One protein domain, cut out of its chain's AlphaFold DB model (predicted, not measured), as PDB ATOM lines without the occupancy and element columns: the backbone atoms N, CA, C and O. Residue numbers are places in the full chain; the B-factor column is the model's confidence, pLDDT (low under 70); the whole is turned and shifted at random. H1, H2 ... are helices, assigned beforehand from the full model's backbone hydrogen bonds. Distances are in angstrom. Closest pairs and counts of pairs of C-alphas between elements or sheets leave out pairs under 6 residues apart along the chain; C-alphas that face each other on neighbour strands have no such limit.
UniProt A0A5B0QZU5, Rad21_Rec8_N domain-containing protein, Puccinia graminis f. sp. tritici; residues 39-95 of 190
ATOM      1  N   ASP A  39      -9.190   4.913  -6.180       68.06
ATOM      2  CA  ASP A  39     -10.354   4.063  -5.909       68.06
ATOM      3  C   ASP A  39      -9.960   2.858  -5.047       68.06
ATOM      4  O   ASP A  39     -10.724   2.447  -4.186       68.06
ATOM      5  N   LEU A  40      -8.737   2.344  -5.225       69.81
ATOM      6  CA  LEU A  40      -8.140   1.314  -4.364       69.81
ATOM      7  C   LEU A  40      -7.906   1.810  -2.933       69.81
ATOM      8  O   LEU A  40      -8.203   1.095  -1.984       69.81
ATOM      9  N   LEU A  41      -7.380   3.029  -2.778       67.44
ATOM     10  CA  LEU A  41      -7.123   3.633  -1.466       67.44
ATOM     11  C   LEU A  41      -8.409   4.074  -0.754       67.44
ATOM     12  O   LEU A  41      -8.449   4.087   0.471       67.44
ATOM     13  N   ASN A  42      -9.448   4.429  -1.511       68.25
ATOM     14  CA  ASN A  42     -10.761   4.809  -0.985       68.25
ATOM     15  C   ASN A  42     -11.699   3.600  -0.791       68.25
ATOM     16  O   ASN A  42     -12.871   3.762  -0.460       68.25
ATOM     17  N   ALA A  43     -11.224   2.381  -1.055       74.12
ATOM     18  CA  ALA A  43     -12.028   1.181  -0.907       74.12
ATOM     19  C   ALA A  43     -12.140   0.800   0.578       74.12
ATOM     20  O   ALA A  43     -11.145   0.482   1.231       74.12
ATOM     21  N   ASN A  44     -13.365   0.795   1.113       76.31
ATOM     22  CA  ASN A  44     -13.629   0.383   2.490       76.31
ATOM     23  C   ASN A  44     -13.506  -1.143   2.637       76.31
ATOM     24  O   ASN A  44     -14.470  -1.893   2.471       76.31
ATOM     25  N   LEU A  45     -12.310  -1.607   2.993       81.31
ATOM     26  CA  LEU A  45     -12.034  -3.005   3.327       81.31
ATOM     27  C   LEU A  45     -12.910  -3.605   4.447       81.31
ATOM     28  O   LEU A  45     -13.421  -4.711   4.253       81.31
ATOM     29  N   PRO A  46     -13.103  -2.942   5.607       81.12
ATOM     30  CA  PRO A  46     -13.868  -3.539   6.705       81.12
ATOM     31  C   PRO A  46     -15.352  -3.705   6.351       81.12
ATOM     32  O   PRO A  46     -15.967  -4.708   6.706       81.12
ATOM     33  N   GLU A  47     -15.905  -2.763   5.586       81.19
ATOM     34  CA  GLU A  47     -17.276  -2.825   5.073       81.19
ATOM     35  C   GLU A  47     -17.445  -3.996   4.093       81.19
ATOM     36  O   GLU A  47     -18.387  -4.781   4.211       81.19
ATOM     37  N   ALA A  48     -16.482  -4.182   3.183       80.88
ATOM     38  CA  ALA A  48     -16.482  -5.304   2.249       80.88
ATOM     39  C   ALA A  48     -16.403  -6.661   2.974       80.88
ATOM     40  O   ALA A  48     -17.145  -7.579   2.636       80.88
ATOM     41  N   CYS A  49     -15.555  -6.785   4.002       82.19
ATOM     42  CA  CYS A  49     -15.428  -8.014   4.792       82.19
ATOM     43  C   CYS A  49     -16.705  -8.334   5.590       82.19
ATOM     44  O   CYS A  49     -17.162  -9.476   5.594       82.19
ATOM     45  N   SER A  50     -17.332  -7.319   6.196       82.19
ATOM     46  CA  SER A  50     -18.612  -7.473   6.904       82.19
ATOM     47  C   SER A  50     -19.712  -7.984   5.969       82.19
ATOM     48  O   SER A  50     -20.394  -8.969   6.257       82.19
ATOM     49  N   THR A  51     -19.802  -7.384   4.782       79.06
ATOM     50  CA  THR A  51     -20.792  -7.756   3.764       79.06
ATOM     51  C   THR A  51     -20.514  -9.140   3.159       79.06
ATOM     52  O   THR A  51     -21.437  -9.819   2.720       79.06
ATOM     53  N   LEU A  52     -19.252  -9.584   3.144       81.25
ATOM     54  CA  LEU A  52     -18.874 -10.933   2.714       81.25
ATOM     55  C   LEU A  52     -19.250 -12.000   3.754       81.25
ATOM     56  O   LEU A  52     -19.623 -13.108   3.378       81.25
ATOM     57  N   SER A  53     -19.142 -11.664   5.043       82.12
ATOM     58  CA  SER A  53     -19.490 -12.543   6.168       82.12
ATOM     59  C   SER A  53     -21.003 -12.748   6.295       82.12
ATOM     60  O   SER A  53     -21.466 -13.856   6.565       82.12
ATOM     61  N   GLN A  54     -21.785 -11.694   6.049       78.50
ATOM     62  CA  GLN A  54     -23.248 -11.730   6.078       78.50
ATOM     63  C   GLN A  54     -23.819 -11.197   4.758       78.50
ATOM     64  O   GLN A  54     -24.274 -10.051   4.695       78.50
ATOM     65  N   PRO A  55     -23.792 -12.001   3.681       73.00
ATOM     66  CA  PRO A  55     -24.303 -11.549   2.402       73.00
ATOM     67  C   PRO A  55     -25.845 -11.496   2.443       73.00
ATOM     68  O   PRO A  55     -26.481 -12.487   2.810       73.00
ATOM     69  N   PRO A  56     -26.475 -10.372   2.048       67.81
ATOM     70  CA  PRO A  56     -27.937 -10.228   2.021       67.81
ATOM     71  C   PRO A  56     -28.622 -11.094   0.947       67.81
ATOM     72  O   PRO A  56     -29.842 -11.238   0.950       67.81
ATOM     73  N   GLU A  57     -27.848 -11.680   0.033       70.19
ATOM     74  CA  GLU A  57     -28.295 -12.568  -1.042       70.19
ATOM     75  C   GLU A  57     -27.326 -13.767  -1.111       70.19
ATOM     76  O   GLU A  57     -26.126 -13.568  -0.902       70.19
ATOM     77  N   PRO A  58     -27.782 -15.012  -1.364       69.38
ATOM     78  CA  PRO A  58     -26.913 -16.192  -1.349       69.38
ATOM     79  C   PRO A  58     -25.824 -16.110  -2.429       69.38
ATOM     80  O   PRO A  58     -26.051 -16.457  -3.585       69.38
ATOM     81  N   LEU A  59     -24.632 -15.665  -2.028       73.62
ATOM     82  CA  LEU A  59     -23.453 -15.522  -2.874       73.62
ATOM     83  C   LEU A  59     -22.802 -16.890  -3.114       73.62
ATOM     84  O   LEU A  59     -22.562 -17.658  -2.181       73.62
ATOM     85  N   ALA A  60     -22.454 -17.192  -4.364       85.44
ATOM     86  CA  ALA A  60     -21.720 -18.413  -4.679       85.44
ATOM     87  C   ALA A  60     -20.368 -18.465  -3.941       85.44
ATOM     88  O   ALA A  60     -19.569 -17.533  -4.040       85.44
ATOM     89  N   LEU A  61     -20.064 -19.597  -3.295       84.25
ATOM     90  CA  LEU A  61     -18.809 -19.806  -2.556       84.25
ATOM     91  C   LEU A  61     -17.557 -19.551  -3.416       84.25
ATOM     92  O   LEU A  61     -16.567 -18.995  -2.959       84.25
ATOM     93  N   ARG A  62     -17.613 -19.912  -4.705       84.62
ATOM     94  CA  ARG A  62     -16.520 -19.654  -5.656       84.62
ATOM     95  C   ARG A  62     -16.291 -18.159  -5.906       84.62
ATOM     96  O   ARG A  62     -15.168 -17.739  -6.169       84.62
ATOM     97  N   LEU A  63     -17.357 -17.361  -5.870       82.69
ATOM     98  CA  LEU A  63     -17.269 -15.913  -6.028       82.69
ATOM     99  C   LEU A  63     -16.780 -15.265  -4.730       82.69
ATOM    100  O   LEU A  63     -15.923 -14.390  -4.792       82.69
ATOM    101  N   SER A  64     -17.254 -15.725  -3.568       85.62
ATOM    102  CA  SER A  64     -16.790 -15.213  -2.274       85.62
ATOM    103  C   SER A  64     -15.300 -15.476  -2.046       85.62
ATOM    104  O   SER A  64     -14.581 -14.563  -1.643       85.62
ATOM    105  N   SER A  65     -14.800 -16.667  -2.398       86.94
ATOM    106  CA  SER A  65     -13.371 -16.987  -2.312       86.94
ATOM    107  C   SER A  65     -12.525 -16.118  -3.247       86.94
ATOM    108  O   SER A  65     -11.454 -15.653  -2.862       86.94
ATOM    109  N   ALA A  66     -13.013 -15.848  -4.465       85.69
ATOM    110  CA  ALA A  66     -12.343 -14.943  -5.397       85.69
ATOM    111  C   ALA A  66     -12.323 -13.501  -4.862       85.69
ATOM    112  O   ALA A  66     -11.284 -12.850  -4.885       85.69
ATOM    113  N   LEU A  67     -13.440 -13.004  -4.330       85.12
ATOM    114  CA  LEU A  67     -13.517 -11.662  -3.747       85.12
ATOM    115  C   LEU A  67     -12.580 -11.505  -2.545       85.12
ATOM    116  O   LEU A  67     -11.881 -10.496  -2.459       85.12
ATOM    117  N   LEU A  68     -12.500 -12.513  -1.671       85.88
ATOM    118  CA  LEU A  68     -11.570 -12.520  -0.541       85.88
ATOM    119  C   LEU A  68     -10.109 -12.435  -1.007       85.88
ATOM    120  O   LEU A  68      -9.347 -11.623  -0.485       85.88
ATOM    121  N   LEU A  69      -9.733 -13.199  -2.039       85.88
ATOM    122  CA  LEU A  69      -8.393 -13.129  -2.632       85.88
ATOM    123  C   LEU A  69      -8.078 -11.722  -3.168       85.88
ATOM    124  O   LEU A  69      -6.982 -11.201  -2.958       85.88
ATOM    125  N   GLY A  70      -9.047 -11.080  -3.824       84.31
ATOM    126  CA  GLY A  70      -8.927  -9.694  -4.278       84.31
ATOM    127  C   GLY A  70      -8.724  -8.707  -3.127       84.31
ATOM    128  O   GLY A  70      -7.850  -7.847  -3.209       84.31
ATOM    129  N   ILE A  71      -9.481  -8.859  -2.036       84.38
ATOM    130  CA  ILE A  71      -9.373  -8.026  -0.828       84.38
ATOM    131  C   ILE A  71      -7.977  -8.135  -0.203       84.38
ATOM    132  O   ILE A  71      -7.360  -7.110   0.090       84.38
ATOM    133  N   VAL A  72      -7.444  -9.352  -0.055       85.06
ATOM    134  CA  VAL A  72      -6.101  -9.587   0.505       85.06
ATOM    135  C   VAL A  72      -5.015  -8.921  -0.348       85.06
ATOM    136  O   VAL A  72      -4.126  -8.256   0.183       85.06
ATOM    137  N   ARG A  73      -5.113  -9.017  -1.681       79.38
ATOM    138  CA  ARG A  73      -4.167  -8.361  -2.605       79.38
ATOM    139  C   ARG A  73      -4.202  -6.832  -2.487       79.38
ATOM    140  O   ARG A  73      -3.152  -6.189  -2.486       79.38
ATOM    141  N   VAL A  74      -5.394  -6.244  -2.351       80.19
ATOM    142  CA  VAL A  74      -5.554  -4.796  -2.134       80.19
ATOM    143  C   VAL A  74      -4.983  -4.377  -0.781       80.19
ATOM    144  O   VAL A  74      -4.256  -3.387  -0.722       80.19
ATOM    145  N   TYR A  75      -5.232  -5.149   0.280       79.62
ATOM    146  CA  TYR A  75      -4.678  -4.884   1.608       79.62
ATOM    147  C   TYR A  75      -3.147  -4.820   1.592       79.62
ATOM    148  O   TYR A  75      -2.569  -3.846   2.075       79.62
ATOM    149  N   GLY A  76      -2.489  -5.807   0.971       76.19
ATOM    150  CA  GLY A  76      -1.030  -5.823   0.840       76.19
ATOM    151  C   GLY A  76      -0.488  -4.586   0.115       76.19
ATOM    152  O   GLY A  76       0.522  -4.014   0.522       76.19
ATOM    153  N   HIS A  77      -1.197  -4.102  -0.908       72.06
ATOM    154  CA  HIS A  77      -0.809  -2.892  -1.632       72.06
ATOM    155  C   HIS A  77      -0.957  -1.616  -0.801       72.06
ATOM    156  O   HIS A  77      -0.048  -0.786  -0.782       72.06
ATOM    157  N   VAL A  78      -2.086  -1.457  -0.102       70.69
ATOM    158  CA  VAL A  78      -2.327  -0.308   0.781       70.69
ATOM    159  C   VAL A  78      -1.304  -0.289   1.917       70.69
ATOM    160  O   VAL A  78      -0.744   0.765   2.211       70.69
ATOM    161  N   GLN A  79      -0.994  -1.451   2.498       66.94
ATOM    162  CA  GLN A  79       0.008  -1.580   3.552       66.94
ATOM    163  C   GLN A  79       1.413  -1.220   3.060       66.94
ATOM    164  O   GLN A  79       2.109  -0.461   3.729       66.94
ATOM    165  N   HIS A  80       1.819  -1.692   1.879       62.81
ATOM    166  CA  HIS A  80       3.115  -1.345   1.290       62.81
ATOM    167  C   HIS A  80       3.238   0.166   1.019       62.81
ATOM    168  O   HIS A  80       4.258   0.782   1.325       62.81
ATOM    169  N   VAL A  81       2.180   0.798   0.496       61.91
ATOM    170  CA  VAL A  81       2.138   2.260   0.308       61.91
ATOM    171  C   VAL A  81       2.205   2.988   1.654       61.91
ATOM    172  O   VAL A  81       2.967   3.942   1.795       61.91
ATOM    173  N   ALA A  82       1.469   2.528   2.665       58.62
ATOM    174  CA  ALA A  82       1.482   3.123   3.997       58.62
ATOM    175  C   ALA A  82       2.845   2.979   4.700       58.62
ATOM    176  O   ALA A  82       3.299   3.919   5.347       58.62
ATOM    177  N   GLN A  83       3.520   1.835   4.561       59.00
ATOM    178  CA  GLN A  83       4.874   1.621   5.080       59.00
ATOM    179  C   GLN A  83       5.889   2.528   4.381       59.00
ATOM    180  O   GLN A  83       6.681   3.169   5.063       59.00
ATOM    181  N   SER A  84       5.811   2.665   3.054       54.72
ATOM    182  CA  SER A  84       6.662   3.599   2.309       54.72
ATOM    183  C   SER A  84       6.452   5.055   2.732       54.72
ATOM    184  O   SER A  84       7.402   5.828   2.727       54.72
ATOM    185  N   ILE A  85       5.232   5.456   3.096       57.09
ATOM    186  CA  ILE A  85       4.978   6.814   3.597       57.09
ATOM    187  C   ILE A  85       5.582   6.985   4.996       57.09
ATOM    188  O   ILE A  85       6.224   7.999   5.255       57.09
ATOM    189  N   LYS A  86       5.439   5.981   5.873       52.66
ATOM    190  CA  LYS A  86       6.000   6.001   7.235       52.66
ATOM    191  C   LYS A  86       7.530   6.062   7.246       52.66
ATOM    192  O   LYS A  86       8.097   6.787   8.062       52.66
ATOM    193  N   THR A  87       8.202   5.345   6.344       52.97
ATOM    194  CA  THR A  87       9.666   5.410   6.211       52.97
ATOM    195  C   THR A  87      10.128   6.754   5.655       52.97
ATOM    196  O   THR A  87      11.127   7.287   6.123       52.97
ATOM    197  N   VAL A  88       9.384   7.362   4.725       53.84
ATOM    198  CA  VAL A  88       9.691   8.710   4.212       53.84
ATOM    199  C   VAL A  88       9.527   9.782   5.294       53.84
ATOM    200  O   VAL A  88      10.366  10.678   5.388       53.84
ATOM    201  N   SER A  89       8.502   9.689   6.148       49.69
ATOM    202  CA  SER A  89       8.378  10.585   7.308       49.69
ATOM    203  C   SER A  89       9.514  10.384   8.311       49.69
ATOM    204  O   SER A  89      10.109  11.369   8.729       49.69
ATOM    205  N   PHE A  90       9.905   9.134   8.594       46.62
ATOM    206  CA  PHE A  90      11.038   8.837   9.479       46.62
ATOM    207  C   PHE A  90      12.359   9.438   8.964       46.62
ATOM    208  O   PHE A  90      13.100  10.051   9.722       46.62
ATOM    209  N   LEU A  91      12.620   9.372   7.653       51.44
ATOM    210  CA  LEU A  91      13.805   9.990   7.041       51.44
ATOM    211  C   LEU A  91      13.763  11.531   7.023       51.44
ATOM    212  O   LEU A  91      14.793  12.178   6.814       51.44
ATOM    213  N   THR A  92      12.591  12.143   7.201       51.16
ATOM    214  CA  THR A  92      12.452  13.608   7.211       51.16
ATOM    215  C   THR A  92      12.772  14.198   8.588       51.16
ATOM    216  O   THR A  92      13.266  15.325   8.659       51.16
ATOM    217  N   GLU A  93      12.581  13.440   9.671       52.22
ATOM    218  CA  GLU A  93      12.928  13.880  11.029       52.22
ATOM    219  C   GLU A  93      14.450  14.058  11.222       52.22
ATOM    220  O   GLU A  93      14.881  15.037  11.837       52.22
ATOM    221  N   ASP A  94      15.278  13.194  10.625       47.28
ATOM    222  CA  ASP A  94      16.740  13.234  10.812       47.28
ATOM    223  C   ASP A  94      17.429  14.386  10.050       47.28
ATOM    224  O   ASP A  94      18.494  14.868  10.446       47.28
ATOM    225  N   ASN A  95      16.815  14.901   8.979       50.12
ATOM    226  CA  ASN A  95      17.396  15.984   8.170       50.12
ATOM    227  C   ASN A  95      17.181  17.388   8.767       50.12
ATOM    228  O   ASN A  95      17.886  18.331   8.398       50.12
TER     229      ASN A  95
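AT A GLANCE: This is residues 39 to 95 of the 190 residues of the protein "Rad21_Rec8_N domain-containing protein" of Puccinia graminis f. sp. tritici (UniProt A0A5B0QZU5). One long helix, H2, makes the length of a rod, and a short helix, H1, folds back beside its first half as a lopsided helical hairpin. The far end of H2, residues 82 to 95, sticks out alone. The printed part has 57 residues with two named helices, H1 then H2, and no named strand; the class is all helix. It is extended, with a radius of gyration of the C-alphas of 16.1 A and spans of 56 by 17 by 17 A.

HOW THE PARTS SIT: Look first at H2, residues 61 to 95, of which residues 64 to 75 alone touch H1, residues 45 to 53. The closest C-alphas of the two are those of Leu 52 and Ser 64, 6.9 A apart. This hairpin's helices run opposite ways at a shallow tilt of 20 degrees. In H1 every O i to N i+4 pair is within hydrogen-bond range; in H2, 29 of 31 are.

IN THESE COORDINATES: Find C-alpha 61 at (-18.809, -19.806, -2.556); from there H2 runs 52.0 A to C-alpha 95 at (17.396, 15.984, 8.170). H1 begins at C-alpha 45, (-12.034, -3.005, 3.327), and spans 12.4 A.

THE WHOLE: The C-alphas of Pro 58 and Asn 95, the two farthest apart, are 55.6 A apart. The printed part has no cut, and the link from H1 to H2 is short, with 7 residues. Mean pLDDT of the printed part is 71.6; look for values under 70 at residues 39 to 42, 56, 58 and 79 to 95.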